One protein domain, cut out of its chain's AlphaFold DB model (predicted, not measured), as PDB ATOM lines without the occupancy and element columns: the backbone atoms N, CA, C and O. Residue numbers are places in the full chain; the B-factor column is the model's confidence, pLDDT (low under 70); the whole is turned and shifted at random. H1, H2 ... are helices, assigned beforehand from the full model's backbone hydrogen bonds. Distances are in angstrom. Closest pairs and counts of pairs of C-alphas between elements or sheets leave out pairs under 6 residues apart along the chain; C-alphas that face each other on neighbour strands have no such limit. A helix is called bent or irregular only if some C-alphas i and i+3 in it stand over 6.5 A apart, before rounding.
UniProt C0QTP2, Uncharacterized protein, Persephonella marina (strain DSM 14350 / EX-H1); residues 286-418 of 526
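What this domain is: This is residues 286 to 418 of the 526 residues of an uncharacterized protein of Persephonella marina (strain DSM 14350 / EX-H1) (UniProt C0QTP2). Two long antiparallel helices, H4 and H5, stand in the middle of a row of helices. The hairpin H1 and H2, with H3, packs at one end of the row, and H6, H7 and H8 follow at the other, with H8 outermost. The printed part has 133 residues with eight named helices, H1 to H8 in order, and no named strand; its class is all helix. It is compact, with a radius of gyration of the C-alphas of 15.1 A and spans of 47 by 33 by 25 A.

How they stand to each other: Begin at H1, residues 286 to 296, which forms a helical hairpin with H2, residues 303 to 314: they touch at Ser 295 and Arg 306, C-alphas 5.6 A apart, through residues 306 to 310 of H2 alone. H3, residues 321 to 327, touches H1 at a steep tilt of 39 degrees, the C-alphas of Lys 289 and Leu 323 being closest at 6.7 A. Residues 303 to 308 of H2 touch residues 332 to 336 of H4, residues 330 to 347, at a steep tilt of 67 degrees; the closest C-alphas, of Asn 304 and Tyr 336, are 6.2 A apart. H5, residues 352 to 365, and H4 are near each other, with 13 pairs of C-alphas within 10 A. H6, residues 378 to 389, touches H4, closest at the C-alphas of Leu 338 and Ala 384, 6.9 A. H7, residues 393 to 402, only just touches H5 and H6, with 3 pairs of C-alphas within 8 A each; the closest are Glu 363 and Leu 395, 6.2 A, and Phe 389 and Met 396, 7.3 A. H4, H5, H6 and H7 form an up and down bundle, each running against the one before. H8, residues 406 to 412, touches H7 in a hairpin at 4 degrees, the C-alphas of Ala 397 and Phe 409 being 4.9 A apart. Every O i to N i+4 pair is within hydrogen-bond range in H1, H2, H3, H4, H5, H7 and H8, and 5 of 8 are in H6.

Where its parts are: Find C-alpha 286 at (11.974, 27.252, 53.947), where H1 begins. H4 runs 25.0 A from C-alpha 330 at (20.222, 10.917, 42.553), and H5 is 19.6 A long. H6 is irregular: C-alphas 380 and 383 are 7.2 A apart. H8 ends at C-alpha 412, (42.208, 13.357, 33.959).

The domain as a whole: The C-alphas of Asp 300 and Gln 417, the two farthest apart, are 50.0 A apart. The printed part has no cut. H5 to H6, residues 366 to 377, is the long link. The mean pLDDT of the printed part is 81.5; look for values under 70 at residues 367 to 381 and 417 to 418.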
ATOM      1  N   THR A 286      13.311  27.623  53.465       74.06
ATOM      2  CA  THR A 286      11.974  27.252  53.947       74.06
ATOM      3  C   THR A 286      10.985  27.188  52.791       74.06
ATOM      4  O   THR A 286      10.225  26.224  52.672       74.06
ATOM      5  N   ASN A 287      11.020  28.184  51.907       79.81
ATOM      6  CA  ASN A 287      10.154  28.227  50.733       79.81
ATOM      7  C   ASN A 287      10.436  27.081  49.765       79.81
ATOM      8  O   ASN A 287       9.493  26.403  49.350       79.81
ATOM      9  N   GLN A 288      11.708  26.815  49.452       81.19
ATOM     10  CA  GLN A 288      12.044  25.657  48.627       81.19
ATOM     11  C   GLN A 288      11.563  24.374  49.288       81.19
ATOM     12  O   GLN A 288      10.845  23.606  48.656       81.19
ATOM     13  N   LYS A 289      11.863  24.159  50.571       80.62
ATOM     14  CA  LYS A 289      11.435  22.958  51.294       80.62
ATOM     15  C   LYS A 289       9.924  22.726  51.188       80.62
ATOM     16  O   LYS A 289       9.507  21.598  50.939       80.62
ATOM     17  N   ASN A 290       9.111  23.776  51.303       85.00
ATOM     18  CA  ASN A 290       7.660  23.676  51.120       85.00
ATOM     19  C   ASN A 290       7.282  23.220  49.700       85.00
ATOM     20  O   ASN A 290       6.390  22.389  49.550       85.00
ATOM     21  N   VAL A 291       7.971  23.715  48.666       89.38
ATOM     22  CA  VAL A 291       7.791  23.265  47.271       89.38
ATOM     23  C   VAL A 291       8.134  21.780  47.122       89.38
ATOM     24  O   VAL A 291       7.357  21.031  46.529       89.38
ATOM     25  N   PHE A 292       9.250  21.332  47.702       84.94
ATOM     26  CA  PHE A 292       9.652  19.921  47.710       84.94
ATOM     27  C   PHE A 292       8.616  19.032  48.420       84.94
ATOM     28  O   PHE A 292       8.187  18.012  47.877       84.94
ATOM     29  N   GLU A 293       8.166  19.427  49.615       86.69
ATOM     30  CA  GLU A 293       7.144  18.701  50.379       86.69
ATOM     31  C   GLU A 293       5.805  18.636  49.638       86.69
ATOM     32  O   GLU A 293       5.164  17.585  49.624       86.69
ATOM     33  N   GLU A 294       5.383  19.725  48.996       89.94
ATOM     34  CA  GLU A 294       4.147  19.755  48.215       89.94
ATOM     35  C   GLU A 294       4.243  18.878  46.964       89.94
ATOM     36  O   GLU A 294       3.314  18.129  46.656       89.94
ATOM     37  N   SER A 295       5.394  18.883  46.287       88.06
ATOM     38  CA  SER A 295       5.644  17.995  45.153       88.06
ATOM     39  C   SER A 295       5.514  16.517  45.535       88.06
ATOM     40  O   SER A 295       4.983  15.737  44.743       88.06
ATOM     41  N   LEU A 296       5.939  16.120  46.740       83.50
ATOM     42  CA  LEU A 296       5.816  14.735  47.207       83.50
ATOM     43  C   LEU A 296       4.379  14.315  47.539       83.50
ATOM     44  O   LEU A 296       4.073  13.124  47.457       83.50
ATOM     45  N   LYS A 297       3.488  15.256  47.879       89.12
ATOM     46  CA  LYS A 297       2.070  14.962  48.161       89.12
ATOM     47  C   LYS A 297       1.271  14.592  46.909       89.12
ATOM     48  O   LYS A 297       0.152  14.097  47.028       89.12
ATOM     49  N   ARG A 298       1.820  14.818  45.711       83.75
ATOM     50  CA  ARG A 298       1.181  14.470  44.434       83.75
ATOM     51  C   ARG A 298       1.271  12.972  44.154       83.75
ATOM     52  O   ARG A 298       2.135  12.507  43.411       83.75
ATOM     53  N   GLU A 299       0.374  12.205  44.770       83.50
ATOM     54  CA  GLU A 299       0.295  10.744  44.617       83.50
ATOM     55  C   GLU A 299       0.023  10.291  43.170       83.50
ATOM     56  O   GLU A 299       0.384   9.176  42.803       83.50
ATOM     57  N   ASP A 300      -0.562  11.157  42.340       88.94
ATOM     58  CA  ASP A 300      -0.879  10.922  40.928       88.94
ATOM     59  C   ASP A 300       0.315  11.095  39.971       88.94
ATOM     60  O   ASP A 300       0.250  10.647  38.827       88.94
ATOM     61  N   ALA A 301       1.394  11.739  40.423       88.12
ATOM     62  CA  ALA A 301       2.563  12.076  39.613       88.12
ATOM     63  C   ALA A 301       3.695  11.051  39.783       88.12
ATOM     64  O   ALA A 301       3.973  10.609  40.907       88.12
ATOM     65  N   THR A 302       4.389  10.711  38.691       90.69
ATOM     66  CA  THR A 302       5.601   9.880  38.763       90.69
ATOM     67  C   THR A 302       6.741  10.633  39.455       90.69
ATOM     68  O   THR A 302       6.696  11.855  39.596       90.69
ATOM     69  N   VAL A 303       7.792   9.926  39.886       87.94
ATOM     70  CA  VAL A 303       8.978  10.578  40.479       87.94
ATOM     71  C   VAL A 303       9.594  11.588  39.507       87.94
ATOM     72  O   VAL A 303       9.929  12.697  39.913       87.94
ATOM     73  N   ASN A 304       9.654  11.242  38.218       88.94
ATOM     74  CA  ASN A 304      10.154  12.134  37.180       88.94
ATOM     75  C   ASN A 304       9.296  13.404  37.054       88.94
ATOM     76  O   ASN A 304       9.849  14.495  37.067       88.94
ATOM     77  N   ASP A 305       7.963  13.281  37.035       90.44
ATOM     78  CA  ASP A 305       7.058  14.444  36.939       90.44
ATOM     79  C   ASP A 305       7.180  15.372  38.162       90.44
ATOM     80  O   ASP A 305       7.016  16.590  38.070       90.44
ATOM     81  N   ARG A 306       7.457  14.796  39.339       92.81
ATOM     82  CA  ARG A 306       7.688  15.551  40.578       92.81
ATOM     83  C   ARG A 306       8.974  16.367  40.483       92.81
ATOM     84  O   ARG A 306       8.931  17.577  40.700       92.81
ATOM     85  N   ILE A 307      10.079  15.733  40.086       91.94
ATOM     86  CA  ILE A 307      11.363  16.410  39.852       91.94
ATOM     87  C   ILE A 307      11.197  17.487  38.777       91.94
ATOM     88  O   ILE A 307      11.551  18.640  39.012       91.94
ATOM     89  N   GLU A 308      10.576  17.151  37.648       92.50
ATOM     90  CA  GLU A 308      10.304  18.087  36.560       92.50
ATOM     91  C   GLU A 308       9.577  19.337  37.055       92.50
ATOM     92  O   GLU A 308      10.016  20.458  36.796       92.50
ATOM     93  N   SER A 309       8.505  19.164  37.832       90.81
ATOM     94  CA  SER A 309       7.733  20.295  38.344       90.81
ATOM     95  C   SER A 309       8.567  21.254  39.198       90.81
ATOM     96  O   SER A 309       8.375  22.465  39.112       90.81
ATOM     97  N   ILE A 310       9.527  20.740  39.972       92.94
ATOM     98  CA  ILE A 310      10.433  21.547  40.798       92.94
ATOM     99  C   ILE A 310      11.404  22.321  39.912       92.94
ATOM    100  O   ILE A 310      11.593  23.520  40.114       92.94
ATOM    101  N   PHE A 311      11.982  21.652  38.915       93.19
ATOM    102  CA  PHE A 311      12.927  22.263  37.986       93.19
ATOM    103  C   PHE A 311      12.296  23.389  37.176       93.19
ATOM    104  O   PHE A 311      12.855  24.480  37.111       93.19
ATOM    105  N   TRP A 312      11.104  23.170  36.630       92.44
ATOM    106  CA  TRP A 312      10.377  24.214  35.913       92.44
ATOM    107  C   TRP A 312       9.891  25.335  36.833       92.44
ATOM    108  O   TRP A 312       9.873  26.494  36.426       92.44
ATOM    109  N   LEU A 313       9.490  25.032  38.071       91.69
ATOM    110  CA  LEU A 313       8.974  26.048  38.986       91.69
ATOM    111  C   LEU A 313      10.080  26.963  39.527       91.69
ATOM    112  O   LEU A 313       9.905  28.185  39.518       91.69
ATOM    113  N   LEU A 314      11.183  26.379  40.008       91.31
ATOM    114  CA  LEU A 314      12.279  27.099  40.670       91.31
ATOM    115  C   LEU A 314      13.379  27.534  39.699       91.31
ATOM    116  O   LEU A 314      14.005  28.566  39.920       91.31
ATOM    117  N   GLY A 315      13.586  26.785  38.618       93.19
ATOM    118  CA  GLY A 315      14.682  26.987  37.678       93.19
ATOM    119  C   GLY A 315      15.978  26.317  38.128       93.19
ATOM    120  O   GLY A 315      16.336  26.381  39.302       93.19
ATOM    121  N   ILE A 316      16.703  25.707  37.185       92.50
ATOM    122  CA  ILE A 316      17.975  24.996  37.425       92.50
ATOM    123  C   ILE A 316      18.967  25.836  38.239       92.50
ATOM    124  O   ILE A 316      19.626  25.303  39.130       92.50
ATOM    125  N   ASP A 317      19.056  27.136  37.952       90.38
ATOM    126  CA  ASP A 317      20.037  28.027  38.578       90.38
ATOM    127  C   ASP A 317      19.746  28.285  40.067       90.38
ATOM    128  O   ASP A 317      20.645  28.682  40.806       90.38
ATOM    129  N   ASN A 318      18.510  28.039  40.521       87.38
ATOM    130  CA  ASN A 318      18.062  28.391  41.870       87.38
ATOM    131  C   ASN A 318      17.820  27.181  42.782       87.38
ATOM    132  O   ASN A 318      17.556  27.358  43.974       87.38
ATOM    133  N   ILE A 319      17.857  25.953  42.260       87.06
ATOM    134  CA  ILE A 319      17.522  24.761  43.049       87.06
ATOM    135  C   ILE A 319      18.550  24.545  44.158       87.06
ATOM    136  O   ILE A 319      19.749  24.394  43.917       87.06
ATOM    137  N   ASN A 320      18.059  24.433  45.390       79.50
ATOM    138  CA  ASN A 320      18.850  23.972  46.512       79.50
ATOM    139  C   ASN A 320      19.120  22.473  46.347       79.50
ATOM    140  O   ASN A 320      18.260  21.623  46.596       79.50
ATOM    141  N   ILE A 321      20.341  22.157  45.926       77.50
ATOM    142  CA  ILE A 321      20.743  20.785  45.628       77.50
ATOM    143  C   ILE A 321      20.624  19.889  46.853       77.50
ATOM    144  O   ILE A 321      20.217  18.747  46.695       77.50
ATOM    145  N   THR A 322      20.900  20.393  48.059       71.19
ATOM    146  CA  THR A 322      20.783  19.624  49.306       71.19
ATOM    147  C   THR A 322      19.357  19.164  49.556       71.19
ATOM    148  O   THR A 322      19.140  17.987  49.829       71.19
ATOM    149  N   LEU A 323      18.377  20.057  49.403       72.94
ATOM    150  CA  LEU A 323      16.969  19.671  49.479       72.94
ATOM    151  C   LEU A 323      16.616  18.665  48.381       72.94
ATOM    152  O   LEU A 323      15.989  17.649  48.666       72.94
ATOM    153  N   LEU A 324      17.078  18.890  47.152       80.56
ATOM    154  CA  LEU A 324      16.804  17.994  46.033       80.56
ATOM    155  C   LEU A 324      17.236  16.547  46.320       80.56
ATOM    156  O   LEU A 324      16.426  15.634  46.182       80.56
ATOM    157  N   VAL A 325      18.467  16.337  46.786       74.31
ATOM    158  CA  VAL A 325      19.002  14.994  47.083       74.31
ATOM    159  C   VAL A 325      18.474  14.387  48.390       74.31
ATOM    160  O   VAL A 325      18.498  13.171  48.549       74.31
ATOM    161  N   MET A 326      17.966  15.195  49.329       71.62
ATOM    162  CA  MET A 326      17.266  14.687  50.520       71.62
ATOM    163  C   MET A 326      15.893  14.090  50.172       71.62
ATOM    164  O   MET A 326      15.441  13.139  50.820       71.62
ATOM    165  N   TYR A 327      15.217  14.678  49.183       76.50
ATOM    166  CA  TYR A 327      13.851  14.321  48.801       76.50
ATOM    167  C   TYR A 327      13.797  13.300  47.657       76.50
ATOM    168  O   TYR A 327      12.836  12.532  47.601       76.50
ATOM    169  N   PHE A 328      14.815  13.251  46.792       78.75
ATOM    170  CA  PHE A 328      14.855  12.387  45.611       78.75
ATOM    171  C   PHE A 328      16.172  11.622  45.474       78.75
ATOM    172  O   PHE A 328      17.245  12.116  45.829       78.75
ATOM    173  N   ASP A 329      16.095  10.424  44.897       76.06
ATOM    174  CA  ASP A 329      17.267   9.615  44.585       76.06
ATOM    175  C   ASP A 329      18.074  10.287  43.471       76.06
ATOM    176  O   ASP A 329      17.527  10.830  42.507       76.06
ATOM    177  N   THR A 330      19.403  10.241  43.564       73.62
ATOM    178  CA  THR A 330      20.222  10.917  42.553       73.62
ATOM    179  C   THR A 330      20.152  10.266  41.185       73.62
ATOM    180  O   THR A 330      20.272  10.977  40.195       73.62
ATOM    181  N   ASP A 331      19.860   8.971  41.099       74.81
ATOM    182  CA  ASP A 331      19.570   8.308  39.829       74.81
ATOM    183  C   ASP A 331      18.360   8.931  39.125       74.81
ATOM    184  O   ASP A 331      18.431   9.161  37.919       74.81
ATOM    185  N   ASP A 332      17.302   9.275  39.867       81.88
ATOM    186  CA  ASP A 332      16.101   9.911  39.318       81.88
ATOM    187  C   ASP A 332      16.377  11.357  38.893       81.88
ATOM    188  O   ASP A 332      15.993  11.764  37.798       81.88
ATOM    189  N   ILE A 333      17.106  12.122  39.717       85.25
ATOM    190  CA  ILE A 333      17.536  13.494  39.384       85.25
ATOM    191  C   ILE A 333      18.339  13.483  38.085       85.25
ATOM    192  O   ILE A 333      18.120  14.278  37.176       85.25
ATOM    193  N   VAL A 334      19.282  12.557  37.993       78.81
ATOM    194  CA  VAL A 334      20.166  12.422  36.849       78.81
ATOM    195  C   VAL A 334      19.429  11.950  35.606       78.81
ATOM    196  O   VAL A 334      19.680  12.463  34.514       78.81
ATOM    197  N   TYR A 335      18.524  10.988  35.763       81.06
ATOM    198  CA  TYR A 335      17.649  10.553  34.689       81.06
ATOM    199  C   TYR A 335      16.833  11.730  34.148       81.06
ATOM    200  O   TYR A 335      16.800  11.940  32.936       81.06
ATOM    201  N   TYR A 336      16.273  12.555  35.035       88.69
ATOM    202  CA  TYR A 336      15.551  13.756  34.638       88.69
ATOM    203  C   TYR A 336      16.440  14.749  33.873       88.69
ATOM    204  O   TYR A 336      16.051  15.201  32.801       88.69
ATOM    205  N   ILE A 337      17.658  15.049  34.347       88.06
ATOM    206  CA  ILE A 337      18.583  15.952  33.629       88.06
ATOM    207  C   ILE A 337      18.866  15.456  32.204       88.06
ATOM    208  O   ILE A 337      18.970  16.257  31.278       88.06
ATOM    209  N   LEU A 338      18.980  14.143  31.999       80.94
ATOM    210  CA  LEU A 338      19.178  13.569  30.666       80.94
ATOM    211  C   LEU A 338      17.966  13.744  29.768       80.94
ATOM    212  O   LEU A 338      18.123  14.120  28.606       80.94
ATOM    213  N   GLU A 339      16.778  13.465  30.297       86.06
ATOM    214  CA  GLU A 339      15.534  13.688  29.570       86.06
ATOM    215  C   GLU A 339      15.369  15.167  29.229       86.06
ATOM    216  O   GLU A 339      15.026  15.486  28.097       86.06
ATOM    217  N   LEU A 340      15.744  16.065  30.138       89.62
ATOM    218  CA  LEU A 340      15.715  17.502  29.913       89.62
ATOM    219  C   LEU A 340      16.720  17.952  28.844       89.62
ATOM    220  O   LEU A 340      16.392  18.772  27.994       89.62
ATOM    221  N   LEU A 341      17.938  17.401  28.829       87.56
ATOM    222  CA  LEU A 341      18.924  17.654  27.769       87.56
ATOM    223  C   LEU A 341      18.450  17.120  26.409       87.56
ATOM    224  O   LEU A 341      18.666  17.767  25.382       87.56
ATOM    225  N   ARG A 342      17.813  15.942  26.395       86.31
ATOM    226  CA  ARG A 342      17.214  15.345  25.195       86.31
ATOM    227  C   ARG A 342      16.063  16.206  24.686       86.31
ATOM    228  O   ARG A 342      16.038  16.524  23.504       86.31
ATOM    229  N   GLN A 343      15.178  16.638  25.578       88.88
ATOM    230  CA  GLN A 343      14.090  17.559  25.280       88.88
ATOM    231  C   GLN A 343      14.634  18.881  24.729       88.88
ATOM    232  O   GLN A 343      14.208  19.308  23.665       88.88
ATOM    233  N   ALA A 344      15.657  19.464  25.359       89.44
ATOM    234  CA  ALA A 344      16.315  20.680  24.880       89.44
ATOM    235  C   ALA A 344      16.869  20.539  23.460       89.44
ATOM    236  O   ALA A 344      16.835  21.486  22.669       89.44
ATOM    237  N   GLN A 345      17.398  19.362  23.125       87.75
ATOM    238  CA  GLN A 345      17.872  19.057  21.782       87.75
ATOM    239  C   GLN A 345      16.715  18.883  20.786       87.75
ATOM    240  O   GLN A 345      16.794  19.424  19.682       87.75
ATOM    241  N   ASP A 346      15.673  18.142  21.164       88.06
ATOM    242  CA  ASP A 346      14.527  17.811  20.309       88.06
ATOM    243  C   ASP A 346      13.633  19.043  20.043       88.06
ATOM    244  O   ASP A 346      13.166  19.241  18.920       88.06
ATOM    245  N   GLU A 347      13.440  19.897  21.050       87.81
ATOM    246  CA  GLU A 347      12.608  21.112  21.009       87.81
ATOM    247  C   GLU A 347      13.407  22.366  20.604       87.81
ATOM    248  O   GLU A 347      12.835  23.399  20.260       87.81
ATOM    249  N   GLY A 348      14.739  22.263  20.537       87.88
ATOM    250  CA  GLY A 348      15.611  23.296  19.972       87.88
ATOM    251  C   GLY A 348      16.012  24.416  20.937       87.88
ATOM    252  O   GLY A 348      16.453  25.471  20.478       87.88
ATOM    253  N   PHE A 349      15.917  24.198  22.253       90.19
ATOM    254  CA  PHE A 349      16.334  25.152  23.289       90.19
ATOM    255  C   PHE A 349      17.688  24.827  23.954       90.19
ATOM    256  O   PHE A 349      18.050  25.434  24.960       90.19
ATOM    257  N   LEU A 350      18.498  23.925  23.378       87.88
ATOM    258  CA  LEU A 350      19.871  23.618  23.821       87.88
ATOM    259  C   LEU A 350      20.868  24.772  23.537       87.88
ATOM    260  O   LEU A 350      21.840  24.626  22.789       87.88
ATOM    261  N   THR A 351      20.623  25.944  24.122       90.38
ATOM    262  CA  THR A 351      21.434  27.156  23.963       90.38
ATOM    263  C   THR A 351      22.703  27.112  24.824       90.38
ATOM    264  O   THR A 351      22.799  26.374  25.804       90.38
ATOM    265  N   GLU A 352      23.696  27.952  24.512       89.06
ATOM    266  CA  GLU A 352      24.899  28.104  25.354       89.06
ATOM    267  C   GLU A 352      24.595  28.642  26.759       89.06
ATOM    268  O   GLU A 352      25.407  28.497  27.670       89.06
ATOM    269  N   ARG A 353      23.442  29.296  26.944       90.06
ATOM    270  CA  ARG A 353      22.958  29.709  28.263       90.06
ATOM    271  C   ARG A 353      22.496  28.488  29.048       90.06
ATOM    272  O   ARG A 353      23.023  28.234  30.122       90.06
ATOM    273  N   PHE A 354      21.602  27.698  28.459       92.06
ATOM    274  CA  PHE A 354      21.086  26.481  29.074       92.06
ATOM    275  C   PHE A 354      22.201  25.488  29.430       92.06
ATOM    276  O   PHE A 354      22.261  24.999  30.555       92.06
ATOM    277  N   LYS A 355      23.161  25.260  28.521       90.25
ATOM    278  CA  LYS A 355      24.329  24.401  28.796       90.25
ATOM    279  C   LYS A 355      25.158  24.892  29.983       90.25
ATOM    280  O   LYS A 355      25.635  24.069  30.759       90.25
ATOM    281  N   ARG A 356      25.335  26.211  30.136       91.69
ATOM    282  CA  ARG A 356      26.057  26.802  31.274       91.69
ATOM    283  C   ARG A 356      25.317  26.584  32.592       91.69
ATOM    284  O   ARG A 356      25.963  26.196  33.561       91.69
ATOM    285  N   SER A 357      23.999  26.766  32.611       92.06
ATOM    286  CA  SER A 357      23.158  26.494  33.784       92.06
ATOM    287  C   SER A 357      23.199  25.019  34.186       92.06
ATOM    288  O   SER A 357      23.503  24.699  35.331       92.06
ATOM    289  N   VAL A 358      23.009  24.100  33.228       91.06
ATOM    290  CA  VAL A 358      23.114  22.650  33.477       91.06
ATOM    291  C   VAL A 358      24.510  22.277  33.966       91.06
ATOM    292  O   VAL A 358      24.633  21.515  34.920       91.06
ATOM    293  N   LYS A 359      25.568  22.824  33.356       90.25
ATOM    294  CA  LYS A 359      26.945  22.605  33.810       90.25
ATOM    295  C   LYS A 359      27.118  23.037  35.267       90.25
ATOM    296  O   LYS A 359      27.554  22.221  36.066       90.25
ATOM    297  N   SER A 360      26.763  24.276  35.602       89.56
ATOM    298  CA  SER A 360      26.871  24.813  36.967       89.56
ATOM    299  C   SER A 360      26.114  23.937  37.969       89.56
ATOM    300  O   SER A 360      26.643  23.548  39.011       89.56
ATOM    301  N   PHE A 361      24.894  23.533  37.609       89.88
ATOM    302  CA  PHE A 361      24.098  22.614  38.409       89.88
ATOM    303  C   PHE A 361      24.787  21.260  38.608       89.88
ATOM    304  O   PHE A 361      24.834  20.775  39.733       89.88
ATOM    305  N   LEU A 362      25.354  20.659  37.557       86.94
ATOM    306  CA  LEU A 362      26.072  19.383  37.645       86.94
ATOM    307  C   LEU A 362      27.372  19.497  38.453       86.94
ATOM    308  O   LEU A 362      27.643  18.615  39.260       86.94
ATOM    309  N   GLU A 363      28.148  20.573  38.289       84.31
ATOM    310  CA  GLU A 363      29.348  20.842  39.102       84.31
ATOM    311  C   GLU A 363      28.995  20.891  40.590       84.31
ATOM    312  O   GLU A 363      29.698  20.308  41.417       84.31
ATOM    313  N   ASN A 364      27.877  21.535  40.927       79.69
ATOM    314  CA  ASN A 364      27.384  21.582  42.295       79.69
ATOM    315  C   ASN A 364      26.812  20.224  42.733       79.69
ATOM    316  O   ASN A 364      27.143  19.752  43.812       79.69
ATOM    317  N   LEU A 365      26.022  19.536  41.902       79.81
ATOM    318  CA  LEU A 365      25.461  18.214  42.212       79.81
ATOM    319  C   LEU A 365      26.562  17.189  42.485       79.81
ATOM    320  O   LEU A 365      26.446  16.384  43.411       79.81
ATOM    321  N   PHE A 366      27.654  17.238  41.720       77.44
ATOM    322  CA  PHE A 366      28.782  16.330  41.882       77.44
ATOM    323  C   PHE A 366      29.623  16.606  43.125       77.44
ATOM    324  O   PHE A 366      30.450  15.774  43.508       77.44
ATOM    325  N   GLN A 367      29.378  17.720  43.808       69.00
ATOM    326  CA  GLN A 367      29.884  17.910  45.155       69.00
ATOM    327  C   GLN A 367      29.104  17.082  46.173       69.00
ATOM    328  O   GLN A 367      29.681  16.830  47.211       69.00
ATOM    329  N   TYR A 368      27.894  16.565  45.885       60.94
ATOM    330  CA  TYR A 368      27.029  15.867  46.859       60.94
ATOM    331  C   TYR A 368      26.799  14.335  46.657       60.94
ATOM    332  O   TYR A 368      25.674  13.863  46.834       60.94
ATOM    333  N   PRO A 369      27.804  13.492  46.331       50.34
ATOM    334  CA  PRO A 369      27.627  12.069  45.986       50.34
ATOM    335  C   PRO A 369      27.006  11.119  47.024       50.34
ATOM    336  O   PRO A 369      26.774   9.966  46.676       50.34
ATOM    337  N   TYR A 370      26.755  11.532  48.274       48.59
ATOM    338  CA  TYR A 370      26.313  10.608  49.341       48.59
ATOM    339  C   TYR A 370      25.108  11.080  50.154       48.59
ATOM    340  O   TYR A 370      24.771  10.456  51.157       48.59
ATOM    341  N   ILE A 371      24.441  12.153  49.727       46.41
ATOM    342  CA  ILE A 371      23.091  12.464  50.231       46.41
ATOM    343  C   ILE A 371      22.032  11.650  49.459       46.41
ATOM    344  O   ILE A 371      20.890  11.528  49.883       46.41
ATOM    345  N   SER A 372      22.431  11.024  48.350       42.06
ATOM    346  CA  SER A 372      21.574  10.208  47.504       42.06
ATOM    347  C   SER A 372      21.179   8.888  48.167       42.06
ATOM    348  O   SER A 372      22.043   8.094  48.541       42.06
ATOM    349  N   LYS A 373      19.885   8.577  48.185       47.94
ATOM    350  CA  LYS A 373      19.350   7.263  48.584       47.94
ATOM    351  C   LYS A 373      19.558   6.143  47.535       47.94
ATOM    352  O   LYS A 373      19.088   5.027  47.735       47.94
ATOM    353  N   GLY A 374      20.292   6.401  46.444       48.22
ATOM    354  CA  GLY A 374      20.447   5.492  45.296       48.22
ATOM    355  C   GLY A 374      21.897   5.155  44.921       48.22
ATOM    356  O   GLY A 374      22.843   5.838  45.312       48.22
ATOM    357  N   PHE A 375      22.074   4.076  44.150       53.06
ATOM    358  CA  PHE A 375      23.351   3.686  43.543       53.06
ATOM    359  C   PHE A 375      23.371   4.136  42.084       53.06
ATOM    360  O   PHE A 375      22.721   3.492  41.265       53.06
ATOM    361  N   MET A 376      24.176   5.153  41.757       58.16
ATOM    362  CA  MET A 376      24.269   5.660  40.387       58.16
ATOM    363  C   MET A 376      24.579   4.555  39.382       58.16
ATOM    364  O   MET A 376      25.690   4.010  39.346       58.16
ATOM    365  N   ASN A 377      23.628   4.284  38.486       60.19
ATOM    366  CA  ASN A 377      23.929   3.557  37.263       60.19
ATOM    367  C   ASN A 377      24.888   4.394  36.402       60.19
ATOM    368  O   ASN A 377      24.490   5.290  35.656       60.19
ATOM    369  N   GLN A 378      26.177   4.065  36.497       65.50
ATOM    370  CA  GLN A 378      27.288   4.764  35.845       65.50
ATOM    371  C   GLN A 378      27.082   4.984  34.333       65.50
ATOM    372  O   GLN A 378      27.621   5.933  33.777       65.50
ATOM    373  N   LYS A 379      26.284   4.142  33.659       66.56
ATOM    374  CA  LYS A 379      26.059   4.223  32.207       66.56
ATOM    375  C   LYS A 379      25.086   5.322  31.782       66.56
ATOM    376  O   LYS A 379      25.102   5.700  30.614       66.56
ATOM    377  N   THR A 380      24.237   5.801  32.686       65.94
ATOM    378  CA  THR A 380      23.108   6.674  32.338       65.94
ATOM    379  C   THR A 380      23.598   8.064  31.905       65.94
ATOM    380  O   THR A 380      23.215   8.535  30.838       65.94
ATOM    381  N   LEU A 381      24.547   8.670  32.633       67.56
ATOM    382  CA  LEU A 381      25.111   9.996  32.302       67.56
ATOM    383  C   LEU A 381      26.240   9.998  31.276       67.56
ATOM    384  O   LEU A 381      26.487  11.028  30.651       67.56
ATOM    385  N   ASP A 382      26.922   8.869  31.083       77.12
ATOM    386  CA  ASP A 382      28.174   8.808  30.323       77.12
ATOM    387  C   ASP A 382      28.058   9.399  28.917       77.12
ATOM    388  O   ASP A 382      28.971  10.071  28.438       77.12
ATOM    389  N   LYS A 383      26.925   9.161  28.251       75.94
ATOM    390  CA  LYS A 383      26.695   9.653  26.893       75.94
ATOM    391  C   LYS A 383      26.532  11.174  26.861       75.94
ATOM    392  O   LYS A 383      27.170  11.815  26.034       75.94
ATOM    393  N   ALA A 384      25.699  11.746  27.729       73.25
ATOM    394  CA  ALA A 384      25.464  13.190  27.740       73.25
ATOM    395  C   ALA A 384      26.694  13.961  28.222       73.25
ATOM    396  O   ALA A 384      27.061  14.951  27.597       73.25
ATOM    397  N   MET A 385      27.378  13.456  29.256       82.56
ATOM    398  CA  MET A 385      28.617  14.050  29.763       82.56
ATOM    399  C   MET A 385      29.688  14.131  28.676       82.56
ATOM    400  O   MET A 385      30.299  15.178  28.499       82.56
ATOM    401  N   ARG A 386      29.858  13.064  27.884       81.50
ATOM    402  CA  ARG A 386      30.787  13.077  26.747       81.50
ATOM    403  C   ARG A 386      30.322  14.009  25.629       81.50
ATOM    404  O   ARG A 386      31.088  14.833  25.163       81.50
ATOM    405  N   ILE A 387      29.062  13.923  25.202       77.31
ATOM    406  CA  ILE A 387      28.582  14.721  24.059       77.31
ATOM    407  C   ILE A 387      28.628  16.228  24.345       77.31
ATOM    408  O   ILE A 387      28.920  17.005  23.439       77.31
ATOM    409  N   LEU A 388      28.298  16.647  25.567       77.94
ATOM    410  CA  LEU A 388      28.117  18.063  25.892       77.94
ATOM    411  C   LEU A 388      29.320  18.691  26.593       77.94
ATOM    412  O   LEU A 388      29.481  19.907  26.508       77.94
ATOM    413  N   PHE A 389      30.142  17.891  27.279       82.88
ATOM    414  CA  PHE A 389      31.159  18.407  28.193       82.88
ATOM    415  C   PHE A 389      32.504  17.657  28.143       82.88
ATOM    416  O   PHE A 389      33.309  17.820  29.053       82.88
ATOM    417  N   GLU A 390      32.791  16.861  27.102       84.06
ATOM    418  CA  GLU A 390      34.067  16.123  26.982       84.06
ATOM    419  C   GLU A 390      35.303  17.035  27.023       84.06
ATOM    420  O   GLU A 390      36.324  16.659  27.602       84.06
ATOM    421  N   ASP A 391      35.194  18.253  26.490       85.69
ATOM    422  CA  ASP A 391      36.276  19.242  26.515       85.69
ATOM    423  C   ASP A 391      36.485  19.881  27.905       85.69
ATOM    424  O   ASP A 391      37.522  20.501  28.163       85.69
ATOM    425  N   ASP A 392      35.535  19.719  28.832       87.69
ATOM    426  CA  ASP A 392      35.625  20.242  30.192       87.69
ATOM    427  C   ASP A 392      36.295  19.238  31.136       87.69
ATOM    428  O   ASP A 392      35.654  18.460  31.847       87.69
ATOM    429  N   LYS A 393      37.631  19.270  31.164       87.44
ATOM    430  CA  LYS A 393      38.429  18.360  31.999       87.44
ATOM    431  C   LYS A 393      38.059  18.417  33.484       87.44
ATOM    432  O   LYS A 393      38.147  17.387  34.150       87.44
ATOM    433  N   LYS A 394      37.672  19.584  34.013       86.25
ATOM    434  CA  LYS A 394      37.345  19.729  35.438       86.25
ATOM    435  C   LYS A 394      36.027  19.028  35.746       86.25
ATOM    436  O   LYS A 394      36.006  18.148  36.601       86.25
ATOM    437  N   LEU A 395      34.975  19.337  34.989       86.44
ATOM    438  CA  LEU A 395      33.681  18.683  35.159       86.44
ATOM    439  C   LEU A 395      33.783  17.168  34.927       86.44
ATOM    440  O   LEU A 395      33.191  16.386  35.669       86.44
ATOM    441  N   MET A 396      34.560  16.733  33.930       87.06
ATOM    442  CA  MET A 396      34.781  15.309  33.666       87.06
ATOM    443  C   MET A 396      35.546  14.618  34.800       87.06
ATOM    444  O   MET A 396      35.212  13.485  35.148       87.06
ATOM    445  N   ALA A 397      36.522  15.287  35.422       86.69
ATOM    446  CA  ALA A 397      37.176  14.781  36.625       86.69
ATOM    447  C   ALA A 397      36.179  14.655  37.789       86.69
ATOM    448  O   ALA A 397      36.087  13.586  38.397       86.69
ATOM    449  N   ASP A 398      35.399  15.703  38.062       82.44
ATOM    450  CA  ASP A 398      34.383  15.705  39.120       82.44
ATOM    451  C   ASP A 398      33.362  14.581  38.911       82.44
ATOM    452  O   ASP A 398      33.086  13.809  39.828       82.44
ATOM    453  N   TYR A 399      32.899  14.400  37.677       83.94
ATOM    454  CA  TYR A 399      32.009  13.314  37.287       83.94
ATOM    455  C   TYR A 399      32.644  11.922  37.457       83.94
ATOM    456  O   TYR A 399      32.003  10.997  37.968       83.94
ATOM    457  N   SER A 400      33.907  11.732  37.063       84.50
ATOM    458  CA  SER A 400      34.626  10.466  37.272       84.50
ATOM    459  C   SER A 400      34.813  10.152  38.756       84.50
ATOM    460  O   SER A 400      34.637   8.999  39.155       84.50
ATOM    461  N   TYR A 401      35.118  11.155  39.585       81.38
ATOM    462  CA  TYR A 401      35.203  10.991  41.037       81.38
ATOM    463  C   TYR A 401      33.839  10.622  41.627       81.38
ATOM    464  O   TYR A 401      33.716   9.622  42.336       81.38
ATOM    465  N   TYR A 402      32.808  11.381  41.255       77.56
ATOM    466  CA  TYR A 402      31.422  11.182  41.665       77.56
ATOM    467  C   TYR A 402      30.921   9.765  41.342       77.56
ATOM    468  O   TYR A 402      30.343   9.081  42.182       77.56
ATOM    469  N   THR A 403      31.221   9.268  40.139       76.62
ATOM    470  CA  THR A 403      30.853   7.917  39.677       76.62
ATOM    471  C   THR A 403      31.773   6.804  40.188       76.62
ATOM    472  O   THR A 403      31.631   5.653  39.769       76.62
ATOM    473  N   LYS A 404      32.709   7.114  41.099       79.62
ATOM    474  CA  LYS A 404      33.694   6.183  41.680       79.62
ATOM    475  C   LYS A 404      34.644   5.554  40.652       79.62
ATOM    476  O   LYS A 404      35.214   4.490  40.885       79.62
ATOM    477  N   ARG A 405      34.855   6.205  39.506       82.94
ATOM    478  CA  ARG A 405      35.828   5.806  38.477       82.94
ATOM    479  C   ARG A 405      37.181   6.433  38.776       82.94
ATOM    480  O   ARG A 405      37.694   7.251  38.012       82.94
ATOM    481  N   TYR A 406      37.750   6.040  39.913       86.31
ATOM    482  CA  TYR A 406      38.966   6.640  40.461       86.31
ATOM    483  C   TYR A 406      40.157   6.578  39.500       86.31
ATOM    484  O   TYR A 406      40.924   7.530  39.448       86.31
ATOM    485  N   ASP A 407      40.277   5.527  38.684       89.88
ATOM    486  CA  ASP A 407      41.311   5.448  37.645       89.88
ATOM    487  C   ASP A 407      41.217   6.586  36.625       89.88
ATOM    488  O   ASP A 407      42.206   7.270  36.369       89.88
ATOM    489  N   GLN A 408      40.017   6.826  36.092       88.69
ATOM    490  CA  GLN A 408      39.771   7.894  35.121       88.69
ATOM    491  C   GLN A 408      39.951   9.268  35.763       88.69
ATOM    492  O   GLN A 408      40.588  10.139  35.185       88.69
ATOM    493  N   PHE A 409      39.457   9.449  36.991       88.56
ATOM    494  CA  PHE A 409      39.663  10.681  37.750       88.56
ATOM    495  C   PHE A 409      41.156  10.992  37.946       88.56
ATOM    496  O   PHE A 409      41.605  12.106  37.674       88.56
ATOM    497  N   LEU A 410      41.946  10.007  38.380       90.56
ATOM    498  CA  LEU A 410      43.389  10.161  38.573       90.56
ATOM    499  C   LEU A 410      44.135  10.383  37.253       90.56
ATOM    500  O   LEU A 410      45.197  10.994  37.258       90.56
ATOM    501  N   GLU A 411      43.622   9.887  36.128       91.25
ATOM    502  CA  GLU A 411      44.186  10.156  34.806       91.25
ATOM    503  C   GLU A 411      43.898  11.588  34.348       91.25
ATOM    504  O   GLU A 411      44.838  12.322  34.049       91.25
ATOM    505  N   ILE A 412      42.632  12.014  34.379       89.00
ATOM    506  CA  ILE A 412      42.208  13.357  33.959       89.00
ATOM    507  C   ILE A 412      42.895  14.430  34.812       89.00
ATOM    508  O   ILE A 412      43.387  15.432  34.291       89.00
ATOM    509  N   THR A 413      42.986  14.213  36.126       87.12
ATOM    510  CA  THR A 413      43.561  15.202  37.048       87.12
ATOM    511  C   THR A 413      45.083  15.332  36.978       87.12
ATOM    512  O   THR A 413      45.609  16.305  37.508       87.12
ATOM    513  N   LYS A 414      45.816  14.440  36.290       84.31
ATOM    514  CA  LYS A 414      47.262  14.641  36.028       84.31
ATOM    515  C   LYS A 414      47.530  15.878  35.178       84.31
ATOM    516  O   LYS A 414      48.562  16.523  35.345       84.31
ATOM    517  N   ASP A 415      46.604  16.190  34.277       73.38
ATOM    518  CA  ASP A 415      46.697  17.334  33.373       73.38
ATOM    519  C   ASP A 415      46.190  18.634  34.015       73.38
ATOM    520  O   ASP A 415      46.425  19.723  33.489       73.38
ATOM    521  N   ILE A 416      45.479  18.530  35.140       75.81
ATOM    522  CA  ILE A 416      44.938  19.663  35.883       75.81
ATOM    523  C   ILE A 416      46.034  20.117  36.855       75.81
ATOM    524  O   ILE A 416      46.244  19.511  37.900       75.81
ATOM    525  N   GLN A 417      46.766  21.183  36.512       64.12
ATOM    526  CA  GLN A 417      47.805  21.778  37.377       64.12
ATOM    527  C   GLN A 417      47.217  22.547  38.576       64.12
ATOM    528  O   GLN A 417      47.756  23.576  38.988       64.12
ATOM    529  N   ASP A 418      46.099  22.081  39.123       63.38
ATOM    530  CA  ASP A 418      45.456  22.730  40.251       63.38
ATOM    531  C   ASP A 418      46.096  22.245  41.555       63.38
ATOM    532  O   ASP A 418      46.154  21.050  41.851       63.38
TER     533      ASP A 418